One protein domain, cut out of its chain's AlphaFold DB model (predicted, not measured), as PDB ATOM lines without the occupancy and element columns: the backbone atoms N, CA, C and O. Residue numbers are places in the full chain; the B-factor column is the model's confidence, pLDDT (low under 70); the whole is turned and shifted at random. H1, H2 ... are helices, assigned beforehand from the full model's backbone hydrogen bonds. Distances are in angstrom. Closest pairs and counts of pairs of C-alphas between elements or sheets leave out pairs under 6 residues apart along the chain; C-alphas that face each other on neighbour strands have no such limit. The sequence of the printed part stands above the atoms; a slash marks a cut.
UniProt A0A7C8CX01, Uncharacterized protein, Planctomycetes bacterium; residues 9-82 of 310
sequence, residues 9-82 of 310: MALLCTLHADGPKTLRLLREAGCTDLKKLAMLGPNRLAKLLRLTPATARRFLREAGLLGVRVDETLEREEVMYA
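Overview. This is residues 9 to 82 of the 310 residues of an uncharacterized protein of Planctomycetes bacterium (UniProt A0A7C8CX01). One long helix, H5, has its first part packed into a small body with four short helices, while residues 68 to 82, nearly all in H5, stick out as a free arm. H4 crosses the beginning of H5, H1 and H3 pack on H5 farther along, and H2 covers H1 and H4, away from H5. The printed part has 74 residues with five named helices, in the order H1 to H5, and no named strand: all helix. It is only just compact, close to loose, with a radius of gyration of the C-alphas of 13.4 A; the arm makes the length in spans of 44 by 20 by 19 A.

Arrangement. H5, residues 53 to 81, is the hub. With residues 53 to 60 alone it touches H4, residues 41 to 49, about perpendicular at 76 degrees; the closest C-alphas, of Ala 46 and Ala 56, are 5.2 A apart. With residues 60 to 67 alone it touches H3, residues 34 to 39, at a steep tilt of 39 degrees, opposite ways; the closest C-alphas are those of Ala 38 and Leu 60, 6.2 A. With residues 59 to 66 alone it touches H1, residues 9 to 16, at a steep tilt of 49 degrees; the closest C-alphas are those of His 16 and Phe 59, 6.7 A. H2, residues 20 to 28, is apart from H5 but touches H1, closest at the C-alphas of Cys 13 and Leu 23, 6.2 A, and H4, closest at those of Thr 22 and Leu 49, 6.7 A. In the five helices every O i to N i+4 pair is within hydrogen-bond range.

Along the chain. H5 is 42.1 A long, from C-alpha 53 at (-2.660, 9.826, -3.158) to C-alpha 81 at (-30.235, -19.821, 8.397). H1 begins at C-alpha 9, (-11.832, -7.455, -3.744). H4 is 12.3 A long and H2 12.2 A.

Size, cuts and confidence. The C-alphas farthest apart, of Thr 52 and Ala 82, are 44.5 A apart. The printed part has no cut, and its four links are tight. Residues 75 to 82 have pLDDT under 70.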
ATOM      1  N   MET A   9     -12.916  -8.163  -3.062       93.88
ATOM      2  CA  MET A   9     -11.832  -7.455  -3.744       93.88
ATOM      3  C   MET A   9     -12.169  -7.212  -5.216       93.88
ATOM      4  O   MET A   9     -11.880  -6.134  -5.741       93.88
ATOM      5  N   ALA A  10     -12.802  -8.179  -5.883       93.81
ATOM      6  CA  ALA A  10     -13.250  -8.031  -7.265       93.81
ATOM      7  C   ALA A  10     -14.358  -6.979  -7.395       93.81
ATOM      8  O   ALA A  10     -14.300  -6.147  -8.307       93.81
ATOM      9  N   LEU A  11     -15.307  -6.957  -6.453       92.75
ATOM     10  CA  LEU A  11     -16.355  -5.938  -6.403       92.75
ATOM     11  C   LEU A  11     -15.756  -4.534  -6.228       92.75
ATOM     12  O   LEU A  11     -16.039  -3.641  -7.027       92.75
ATOM     13  N   LEU A  12     -14.859  -4.361  -5.251       94.25
ATOM     14  CA  LEU A  12     -14.179  -3.088  -4.998       94.25
ATOM     15  C   LEU A  12     -13.391  -2.599  -6.223       94.25
ATOM     16  O   LEU A  12     -13.473  -1.427  -6.596       94.25
ATOM     17  N   CYS A  13     -12.637  -3.495  -6.870       95.12
ATOM     18  CA  CYS A  13     -11.839  -3.145  -8.045       95.12
ATOM     19  C   CYS A  13     -12.710  -2.743  -9.240       95.12
ATOM     20  O   CYS A  13     -12.301  -1.879 -10.010       95.12
ATOM     21  N   THR A  14     -13.893  -3.343  -9.387       92.38
ATOM     22  CA  THR A  14     -14.856  -2.987 -10.442       92.38
ATOM     23  C   THR A  14     -15.473  -1.609 -10.202       92.38
ATOM     24  O   THR A  14     -15.728  -0.884 -11.157       92.38
ATOM     25  N   LEU A  15     -15.685  -1.228  -8.938       89.94
ATOM     26  CA  LEU A  15     -16.329   0.036  -8.582       89.94
ATOM     27  C   LEU A  15     -15.389   1.250  -8.679       89.94
ATOM     28  O   LEU A  15     -15.821   2.330  -9.076       89.94
ATOM     29  N   HIS A  16     -14.116   1.094  -8.304       85.69
ATOM     30  CA  HIS A  16     -13.208   2.236  -8.118       85.69
ATOM     31  C   HIS A  16     -11.974   2.257  -9.024       85.69
ATOM     32  O   HIS A  16     -11.215   3.226  -8.969       85.69
ATOM     33  N   ALA A  17     -11.721   1.210  -9.810       81.75
ATOM     34  CA  ALA A  17     -10.476   1.081 -10.561       81.75
ATOM     35  C   ALA A  17     -10.670   0.387 -11.919       81.75
ATOM     36  O   ALA A  17     -11.788   0.101 -12.338       81.75
ATOM     37  N   ASP A  18      -9.557   0.060 -12.584       88.50
ATOM     38  CA  ASP A  18      -9.512  -0.685 -13.854       88.50
ATOM     39  C   ASP A  18      -9.851  -2.190 -13.690       88.50
ATOM     40  O   ASP A  18      -9.254  -3.061 -14.340       88.50
ATOM     41  N   GLY A  19     -10.761  -2.529 -12.768       90.25
ATOM     42  CA  GLY A  19     -11.293  -3.872 -12.544       90.25
ATOM     43  C   GLY A  19     -10.216  -4.962 -12.396       90.25
ATOM     44  O   GLY A  19      -9.419  -4.932 -11.451       90.25
ATOM     45  N   PRO A  20     -10.165  -5.959 -13.302       93.75
ATOM     46  CA  PRO A  20      -9.321  -7.145 -13.154       93.75
ATOM     47  C   PRO A  20      -7.813  -6.851 -13.161       93.75
ATOM     48  O   PRO A  20      -7.043  -7.635 -12.603       93.75
ATOM     49  N   LYS A  21      -7.362  -5.742 -13.761       95.62
ATOM     50  CA  LYS A  21      -5.938  -5.364 -13.761       95.62
ATOM     51  C   LYS A  21      -5.475  -4.963 -12.362       95.62
ATOM     52  O   LYS A  21      -4.460  -5.463 -11.883       95.62
ATOM     53  N   THR A  22      -6.252  -4.114 -11.694       95.88
ATOM     54  CA  THR A  22      -6.019  -3.698 -10.305       95.88
ATOM     55  C   THR A  22      -6.056  -4.896  -9.365       95.88
ATOM     56  O   THR A  22      -5.175  -5.044  -8.521       95.88
ATOM     57  N   LEU A  23      -7.017  -5.801  -9.569       96.50
ATOM     58  CA  LEU A  23      -7.126  -7.038  -8.798       96.50
ATOM     59  C   LEU A  23      -5.851  -7.893  -8.894       96.50
ATOM     60  O   LEU A  23      -5.364  -8.383  -7.877       96.50
ATOM     61  N   ARG A  24      -5.296  -8.070 -10.105       96.94
ATOM     62  CA  ARG A  24      -4.048  -8.827 -10.309       96.94
ATOM     63  C   ARG A  24      -2.876  -8.184  -9.574       96.94
ATOM     64  O   ARG A  24      -2.213  -8.882  -8.817       96.94
ATOM     65  N   LEU A  25      -2.691  -6.869  -9.711       97.19
ATOM     66  CA  LEU A  25      -1.620  -6.138  -9.023       97.19
ATOM     67  C   LEU A  25      -1.716  -6.261  -7.497       97.19
ATOM     68  O   LEU A  25      -0.706  -6.455  -6.826       97.19
ATOM     69  N   LEU A  26      -2.925  -6.184  -6.936       97.00
ATOM     70  CA  LEU A  26      -3.138  -6.350  -5.496       97.00
ATOM     71  C   LEU A  26      -2.820  -7.774  -5.032       97.00
ATOM     72  O   LEU A  26      -2.153  -7.950  -4.014       97.00
ATOM     73  N   ARG A  27      -3.225  -8.791  -5.798       96.81
ATOM     74  CA  ARG A  27      -2.911 -10.191  -5.483       96.81
ATOM     75  C   ARG A  27      -1.417 -10.491  -5.597       96.81
ATOM     76  O   ARG A  27      -0.875 -11.155  -4.720       96.81
ATOM     77  N   GLU A  28      -0.743  -9.956  -6.613       97.75
ATOM     78  CA  GLU A  28       0.720 -10.030  -6.762       97.75
ATOM     79  C   GLU A  28       1.446  -9.345  -5.593       97.75
ATOM     80  O   GLU A  28       2.492  -9.812  -5.150       97.75
ATOM     81  N   ALA A  29       0.851  -8.294  -5.023       97.12
ATOM     82  CA  ALA A  29       1.332  -7.626  -3.817       97.12
ATOM     83  C   ALA A  29       0.988  -8.358  -2.502       97.12
ATOM     84  O   ALA A  29       1.233  -7.822  -1.422       97.12
ATOM     85  N   GLY A  30       0.377  -9.548  -2.563       97.31
ATOM     86  CA  GLY A  30      -0.037 -10.325  -1.389       97.31
ATOM     87  C   GLY A  30      -1.310  -9.818  -0.695       97.31
ATOM     88  O   GLY A  30      -1.647 -10.285   0.399       97.31
ATOM     89  N   CYS A  31      -2.041  -8.886  -1.311       97.31
ATOM     90  CA  CYS A  31      -3.307  -8.362  -0.798       97.31
ATOM     91  C   CYS A  31      -4.456  -9.277  -1.229       97.31
ATOM     92  O   CYS A  31      -5.093  -9.057  -2.258       97.31
ATOM     93  N   THR A  32      -4.693 -10.328  -0.447       95.38
ATOM     94  CA  THR A  32      -5.780 -11.286  -0.698       95.38
ATOM     95  C   THR A  32      -7.138 -10.785  -0.216       95.38
ATOM     96  O   THR A  32      -8.143 -11.094  -0.843       95.38
ATOM     97  N   ASP A  33      -7.159  -9.969   0.844       95.69
ATOM     98  CA  ASP A  33      -8.377  -9.610   1.580       95.69
ATOM     99  C   ASP A  33      -8.409  -8.112   1.934       95.69
ATOM    100  O   ASP A  33      -7.357  -7.469   2.051       95.69
ATOM    101  N   LEU A  34      -9.608  -7.572   2.201       95.62
ATOM    102  CA  LEU A  34      -9.814  -6.159   2.570       95.62
ATOM    103  C   LEU A  34      -9.012  -5.749   3.821       95.62
ATOM    104  O   LEU A  34      -8.470  -4.645   3.873       95.62
ATOM    105  N   LYS A  35      -8.841  -6.658   4.794       94.94
ATOM    106  CA  LYS A  35      -8.024  -6.419   6.001       94.94
ATOM    107  C   LYS A  35      -6.546  -6.183   5.661       94.94
ATOM    108  O   LYS A  35      -5.927  -5.267   6.195       94.94
ATOM    109  N   LYS A  36      -5.976  -6.968   4.738       96.75
ATOM    110  CA  LYS A  36      -4.583  -6.786   4.282       96.75
ATOM    111  C   LYS A  36      -4.416  -5.512   3.467       96.75
ATOM    112  O   LYS A  36      -3.415  -4.819   3.622       96.75
ATOM    113  N   LEU A  37      -5.408  -5.193   2.639       97.00
ATOM    114  CA  LEU A  37      -5.437  -3.952   1.876       97.00
ATOM    115  C   LEU A  37      -5.415  -2.722   2.801       97.00
ATOM    116  O   LEU A  37      -4.639  -1.800   2.559       97.00
ATOM    117  N   ALA A  38      -6.197  -2.733   3.887       95.69
ATOM    118  CA  ALA A  38      -6.219  -1.651   4.872       95.69
ATOM    119  C   ALA A  38      -4.841  -1.404   5.521       95.69
ATOM    120  O   ALA A  38      -4.469  -0.257   5.764       95.69
ATOM    121  N   MET A  39      -4.041  -2.458   5.724       96.81
ATOM    122  CA  MET A  39      -2.690  -2.350   6.291       96.81
ATOM    123  C   MET A  39      -1.646  -1.746   5.337       96.81
ATOM    124  O   MET A  39      -0.594  -1.307   5.803       96.81
ATOM    125  N   LEU A  40      -1.881  -1.705   4.015       95.75
ATOM    126  CA  LEU A  40      -0.886  -1.155   3.078       95.75
ATOM    127  C   LEU A  40      -0.648   0.346   3.285       95.75
ATOM    128  O   LEU A  40       0.445   0.841   3.003       95.75
ATOM    129  N   GLY A  41      -1.656   1.070   3.773       96.81
ATOM    130  CA  GLY A  41      -1.640   2.524   3.864       96.81
ATOM    131  C   GLY A  41      -1.719   3.220   2.491       96.81
ATOM    132  O   GLY A  41      -1.385   2.644   1.448       96.81
ATOM    133  N   PRO A  42      -2.150   4.493   2.454       97.62
ATOM    134  CA  PRO A  42      -2.488   5.181   1.206       97.62
ATOM    135  C   PRO A  42      -1.277   5.411   0.294       97.62
ATOM    136  O   PRO A  42      -1.387   5.277  -0.920       97.62
ATOM    137  N   ASN A  43      -0.101   5.698   0.861       97.94
ATOM    138  CA  ASN A  43       1.105   6.000   0.081       97.94
ATOM    139  C   ASN A  43       1.665   4.775  -0.651       97.94
ATOM    140  O   ASN A  43       2.093   4.884  -1.801       97.94
ATOM    141  N   ARG A  44       1.672   3.600  -0.005       97.81
ATOM    142  CA  ARG A  44       2.107   2.361  -0.669       97.81
ATOM    143  C   ARG A  44       1.098   1.944  -1.725       97.81
ATOM    144  O   ARG A  44       1.511   1.591  -2.824       97.81
ATOM    145  N   LEU A  45      -0.197   2.051  -1.422       97.81
ATOM    146  CA  LEU A  45      -1.254   1.730  -2.373       97.81
ATOM    147  C   LEU A  45      -1.203   2.632  -3.617       97.81
ATOM    148  O   LEU A  45      -1.281   2.128  -4.735       97.81
ATOM    149  N   ALA A  46      -1.001   3.942  -3.437       97.56
ATOM    150  CA  ALA A  46      -0.842   4.895  -4.536       97.56
ATOM    151  C   ALA A  46       0.318   4.505  -5.463       97.56
ATOM    152  O   ALA A  46       0.148   4.459  -6.679       97.56
ATOM    153  N   LYS A  47       1.477   4.144  -4.893       97.88
ATOM    154  CA  LYS A  47       2.638   3.671  -5.665       97.88
ATOM    155  C   LYS A  47       2.357   2.350  -6.381       97.88
ATOM    156  O   LYS A  47       2.702   2.216  -7.551       97.88
ATOM    157  N   LEU A  48       1.722   1.401  -5.692       97.62
ATOM    158  CA  LEU A  48       1.419   0.072  -6.220       97.62
ATOM    159  C   LEU A  48       0.483   0.142  -7.433       97.62
ATOM    160  O   LEU A  48       0.754  -0.453  -8.473       97.62
ATOM    161  N   LEU A  49      -0.605   0.900  -7.298       96.62
ATOM    162  CA  LEU A  49      -1.649   1.011  -8.314       96.62
ATOM    163  C   LEU A  49      -1.422   2.161  -9.298       96.62
ATOM    164  O   LEU A  49      -2.220   2.343 -10.213       96.62
ATOM    165  N   ARG A  50      -0.340   2.931  -9.125       96.31
ATOM    166  CA  ARG A  50      -0.043   4.152  -9.893       96.31
ATOM    167  C   ARG A  50      -1.204   5.154  -9.866       96.31
ATOM    168  O   ARG A  50      -1.502   5.805 -10.864       96.31
ATOM    169  N   LEU A  51      -1.856   5.260  -8.713       95.69
ATOM    170  CA  LEU A  51      -2.949   6.195  -8.458       95.69
ATOM    171  C   LEU A  51      -2.416   7.463  -7.792       95.69
ATOM    172  O   LEU A  51      -1.347   7.466  -7.180       95.69
ATOM    173  N   THR A  52      -3.200   8.539  -7.848       95.94
ATOM    174  CA  THR A  52      -2.925   9.715  -7.019       95.94
ATOM    175  C   THR A  52      -3.149   9.377  -5.533       95.94
ATOM    176  O   THR A  52      -3.977   8.513  -5.211       95.94
ATOM    177  N   PRO A  53      -2.461  10.055  -4.592       96.12
ATOM    178  CA  PRO A  53      -2.660   9.826  -3.158       96.12
ATOM    179  C   PRO A  53      -4.114  10.024  -2.708       96.12
ATOM    180  O   PRO A  53      -4.608   9.276  -1.865       96.12
ATOM    181  N   ALA A  54      -4.820  10.993  -3.301       93.25
ATOM    182  CA  ALA A  54      -6.231  11.247  -3.021       93.25
ATOM    183  C   ALA A  54      -7.118  10.056  -3.417       93.25
ATOM    184  O   ALA A  54      -7.918   9.586  -2.602       93.25
ATOM    185  N   THR A  55      -6.926   9.504  -4.621       94.94
ATOM    186  CA  THR A  55      -7.671   8.327  -5.085       94.94
ATOM    187  C   THR A  55      -7.351   7.095  -4.245       94.94
ATOM    188  O   THR A  55      -8.262   6.351  -3.899       94.94
ATOM    189  N   ALA A  56      -6.094   6.902  -3.832       97.00
ATOM    190  CA  ALA A  56      -5.717   5.796  -2.951       97.00
ATOM    191  C   ALA A  56      -6.379   5.896  -1.563       97.00
ATOM    192  O   ALA A  56      -6.879   4.896  -1.050       97.00
ATOM    193  N   ARG A  57      -6.445   7.098  -0.969       97.12
ATOM    194  CA  ARG A  57      -7.189   7.328   0.285       97.12
ATOM    195  C   ARG A  57      -8.669   7.004   0.121       97.12
ATOM    196  O   ARG A  57      -9.239   6.326   0.969       97.12
ATOM    197  N   ARG A  58      -9.285   7.463  -0.974       95.56
ATOM    198  CA  ARG A  58     -10.684   7.148  -1.280       95.56
ATOM    199  C   ARG A  58     -10.890   5.639  -1.424       95.56
ATOM    200  O   ARG A  58     -11.780   5.109  -0.779       95.56
ATOM    201  N   PHE A  59     -10.028   4.958  -2.176       96.38
ATOM    202  CA  PHE A  59     -10.081   3.508  -2.366       96.38
ATOM    203  C   PHE A  59     -10.029   2.746  -1.034       96.38
ATOM    204  O   PHE A  59     -10.814   1.829  -0.823       96.38
ATOM    205  N   LEU A  60      -9.151   3.152  -0.107       97.12
ATOM    206  CA  LEU A  60      -9.065   2.542   1.225       97.12
ATOM    207  C   LEU A  60     -10.296   2.813   2.096       97.12
ATOM    208  O   LEU A  60     -10.725   1.918   2.819       97.12
ATOM    209  N   ARG A  61     -10.880   4.017   2.029       96.75
ATOM    210  CA  ARG A  61     -12.123   4.323   2.756       96.75
ATOM    211  C   ARG A  61     -13.272   3.442   2.282       96.75
ATOM    212  O   ARG A  61     -13.950   2.835   3.099       96.75
ATOM    213  N   GLU A  62     -13.440   3.332   0.971       96.06
ATOM    214  CA  GLU A  62     -14.492   2.513   0.360       96.06
ATOM    215  C   GLU A  62     -14.274   1.023   0.642       96.06
ATOM    216  O   GLU A  62     -15.224   0.308   0.937       96.06
ATOM    217  N   ALA A  63     -13.019   0.558   0.655       96.31
ATOM    218  CA  ALA A  63     -12.675  -0.793   1.095       96.31
ATOM    219  C   ALA A  63     -13.113  -1.063   2.544       96.31
ATOM    220  O   ALA A  63     -13.638  -2.137   2.833       96.31
ATOM    221  N   GLY A  64     -12.911  -0.094   3.442       95.31
ATOM    222  CA  GLY A  64     -13.353  -0.179   4.833       95.31
ATOM    223  C   GLY A  64     -14.876  -0.243   4.953       95.31
ATOM    224  O   GLY A  64     -15.397  -1.147   5.602       95.31
ATOM    225  N   LEU A  65     -15.587   0.657   4.270       93.81
ATOM    226  CA  LEU A  65     -17.055   0.680   4.250       93.81
ATOM    227  C   LEU A  65     -17.644  -0.602   3.650       93.81
ATOM    228  O   LEU A  65     -18.625  -1.134   4.165       93.81
ATOM    229  N   LEU A  66     -17.037  -1.118   2.580       93.81
ATOM    230  CA  LEU A  66     -17.450  -2.377   1.974       93.81
ATOM    231  C   LEU A  66     -17.225  -3.555   2.927       93.81
ATOM    232  O   LEU A  66     -18.075  -4.434   2.993       93.81
ATOM    233  N   GLY A  67     -16.124  -3.551   3.684       92.56
ATOM    234  CA  GLY A  67     -15.861  -4.543   4.726       92.56
ATOM    235  C   GLY A  67     -16.979  -4.596   5.764       92.56
ATOM    236  O   GLY A  67     -17.553  -5.658   5.964       92.56
ATOM    237  N   VAL A  68     -17.361  -3.439   6.320       91.69
ATOM    238  CA  VAL A  68     -18.457  -3.333   7.304       91.69
ATOM    239  C   VAL A  68     -19.765  -3.887   6.741       91.69
ATOM    240  O   VAL A  68     -20.402  -4.729   7.362       91.69
ATOM    241  N   ARG A  69     -20.140  -3.485   5.520       90.88
ATOM    242  CA  ARG A  69     -21.396  -3.933   4.900       90.88
ATOM    243  C   ARG A  69     -21.424  -5.428   4.613       90.88
ATOM    244  O   ARG A  69     -22.482  -6.049   4.704       90.88
ATOM    245  N   VAL A  70     -20.298  -5.995   4.184       88.19
ATOM    246  CA  VAL A  70     -20.235  -7.430   3.900       88.19
ATOM    247  C   VAL A  70     -20.274  -8.229   5.198       88.19
ATOM    248  O   VAL A  70     -21.003  -9.216   5.246       88.19
ATOM    249  N   ASP A  71     -19.584  -7.775   6.245       84.50
ATOM    250  CA  ASP A  71     -19.640  -8.404   7.568       84.50
ATOM    251  C   ASP A  71     -21.082  -8.364   8.130       84.50
ATOM    252  O   ASP A  71     -21.622  -9.410   8.485       84.50
ATOM    253  N   GLU A  72     -21.781  -7.222   8.060       83.88
ATOM    254  CA  GLU A  72     -23.200  -7.099   8.457       83.88
ATOM    255  C   GLU A  72     -24.138  -8.020   7.657       83.88
ATOM    256  O   GLU A  72     -25.088  -8.599   8.191       83.88
ATOM    257  N   THR A  73     -23.901  -8.153   6.347       78.25
ATOM    258  CA  THR A  73     -24.738  -9.000   5.483       78.25
ATOM    259  C   THR A  73     -24.552 -10.477   5.824       78.25
ATOM    260  O   THR A  73     -25.528 -11.229   5.819       78.25
ATOM    261  N   LEU A  74     -23.321 -10.887   6.144       72.12
ATOM    262  CA  LEU A  74     -23.013 -12.251   6.563       72.12
ATOM    263  C   LEU A  74     -23.648 -12.575   7.919       72.12
ATOM    264  O   LEU A  74     -24.274 -13.626   8.036       72.12
ATOM    265  N   GLU A  75     -23.584 -11.664   8.894       69.06
ATOM    266  CA  GLU A  75     -24.256 -11.837  10.191       69.06
ATOM    267  C   GLU A  75     -25.780 -11.954  10.025       69.06
ATOM    268  O   GLU A  75     -26.424 -12.812  10.632       69.06
ATOM    269  N   ARG A  76     -26.375 -11.145   9.139       67.25
ATOM    270  CA  ARG A  76     -27.816 -11.205   8.857       67.25
ATOM    271  C   ARG A  76     -28.229 -12.504   8.161       67.25
ATOM    272  O   ARG A  76     -29.295 -13.040   8.469       67.25
ATOM    273  N   GLU A  77     -27.424 -13.007   7.225       57.88
ATOM    274  CA  GLU A  77     -27.685 -14.297   6.576       57.88
ATOM    275  C   GLU A  77     -27.509 -15.456   7.573       57.88
ATOM    276  O   GLU A  77     -28.314 -16.387   7.575       57.88
ATOM    277  N   GLU A  78     -26.536 -15.379   8.485       61.97
ATOM    278  CA  GLU A  78     -26.317 -16.395   9.519       61.97
ATOM    279  C   GLU A  78     -27.503 -16.503  10.489       61.97
ATOM    280  O   GLU A  78     -27.933 -17.613  10.797       61.97
ATOM    281  N   VAL A  79     -28.126 -15.387  10.884       66.06
ATOM    282  CA  VAL A  79     -29.349 -15.407  11.715       66.06
ATOM    283  C   VAL A  79     -30.549 -15.997  10.963       66.06
ATOM    284  O   VAL A  79     -31.381 -16.673  11.565       66.06
ATOM    285  N   MET A  80     -30.641 -15.791   9.646       58.94
ATOM    286  CA  MET A  80     -31.760 -16.295   8.839       58.94
ATOM    287  C   MET A  80     -31.675 -17.808   8.568       58.94
ATOM    288  O   MET A  80     -32.704 -18.445   8.338       58.94
ATOM    289  N   TYR A  81     -30.472 -18.388   8.612       53.72
ATOM    290  CA  TYR A  81     -30.235 -19.821   8.397       53.72
ATOM    291  C   TYR A  81     -29.698 -20.560   9.625       53.72
ATOM    292  O   TYR A  81     -29.410 -21.757   9.524       53.72
ATOM    293  N   ALA A  82     -29.601 -19.899  10.781       44.16
ATOM    294  CA  ALA A  82     -29.401 -20.575  12.051       44.16
ATOM    295  C   ALA A  82     -30.532 -21.606  12.190       44.16
ATOM    296  O   ALA A  82     -31.709 -21.228  12.214       44.16
TER     297      ALA A  82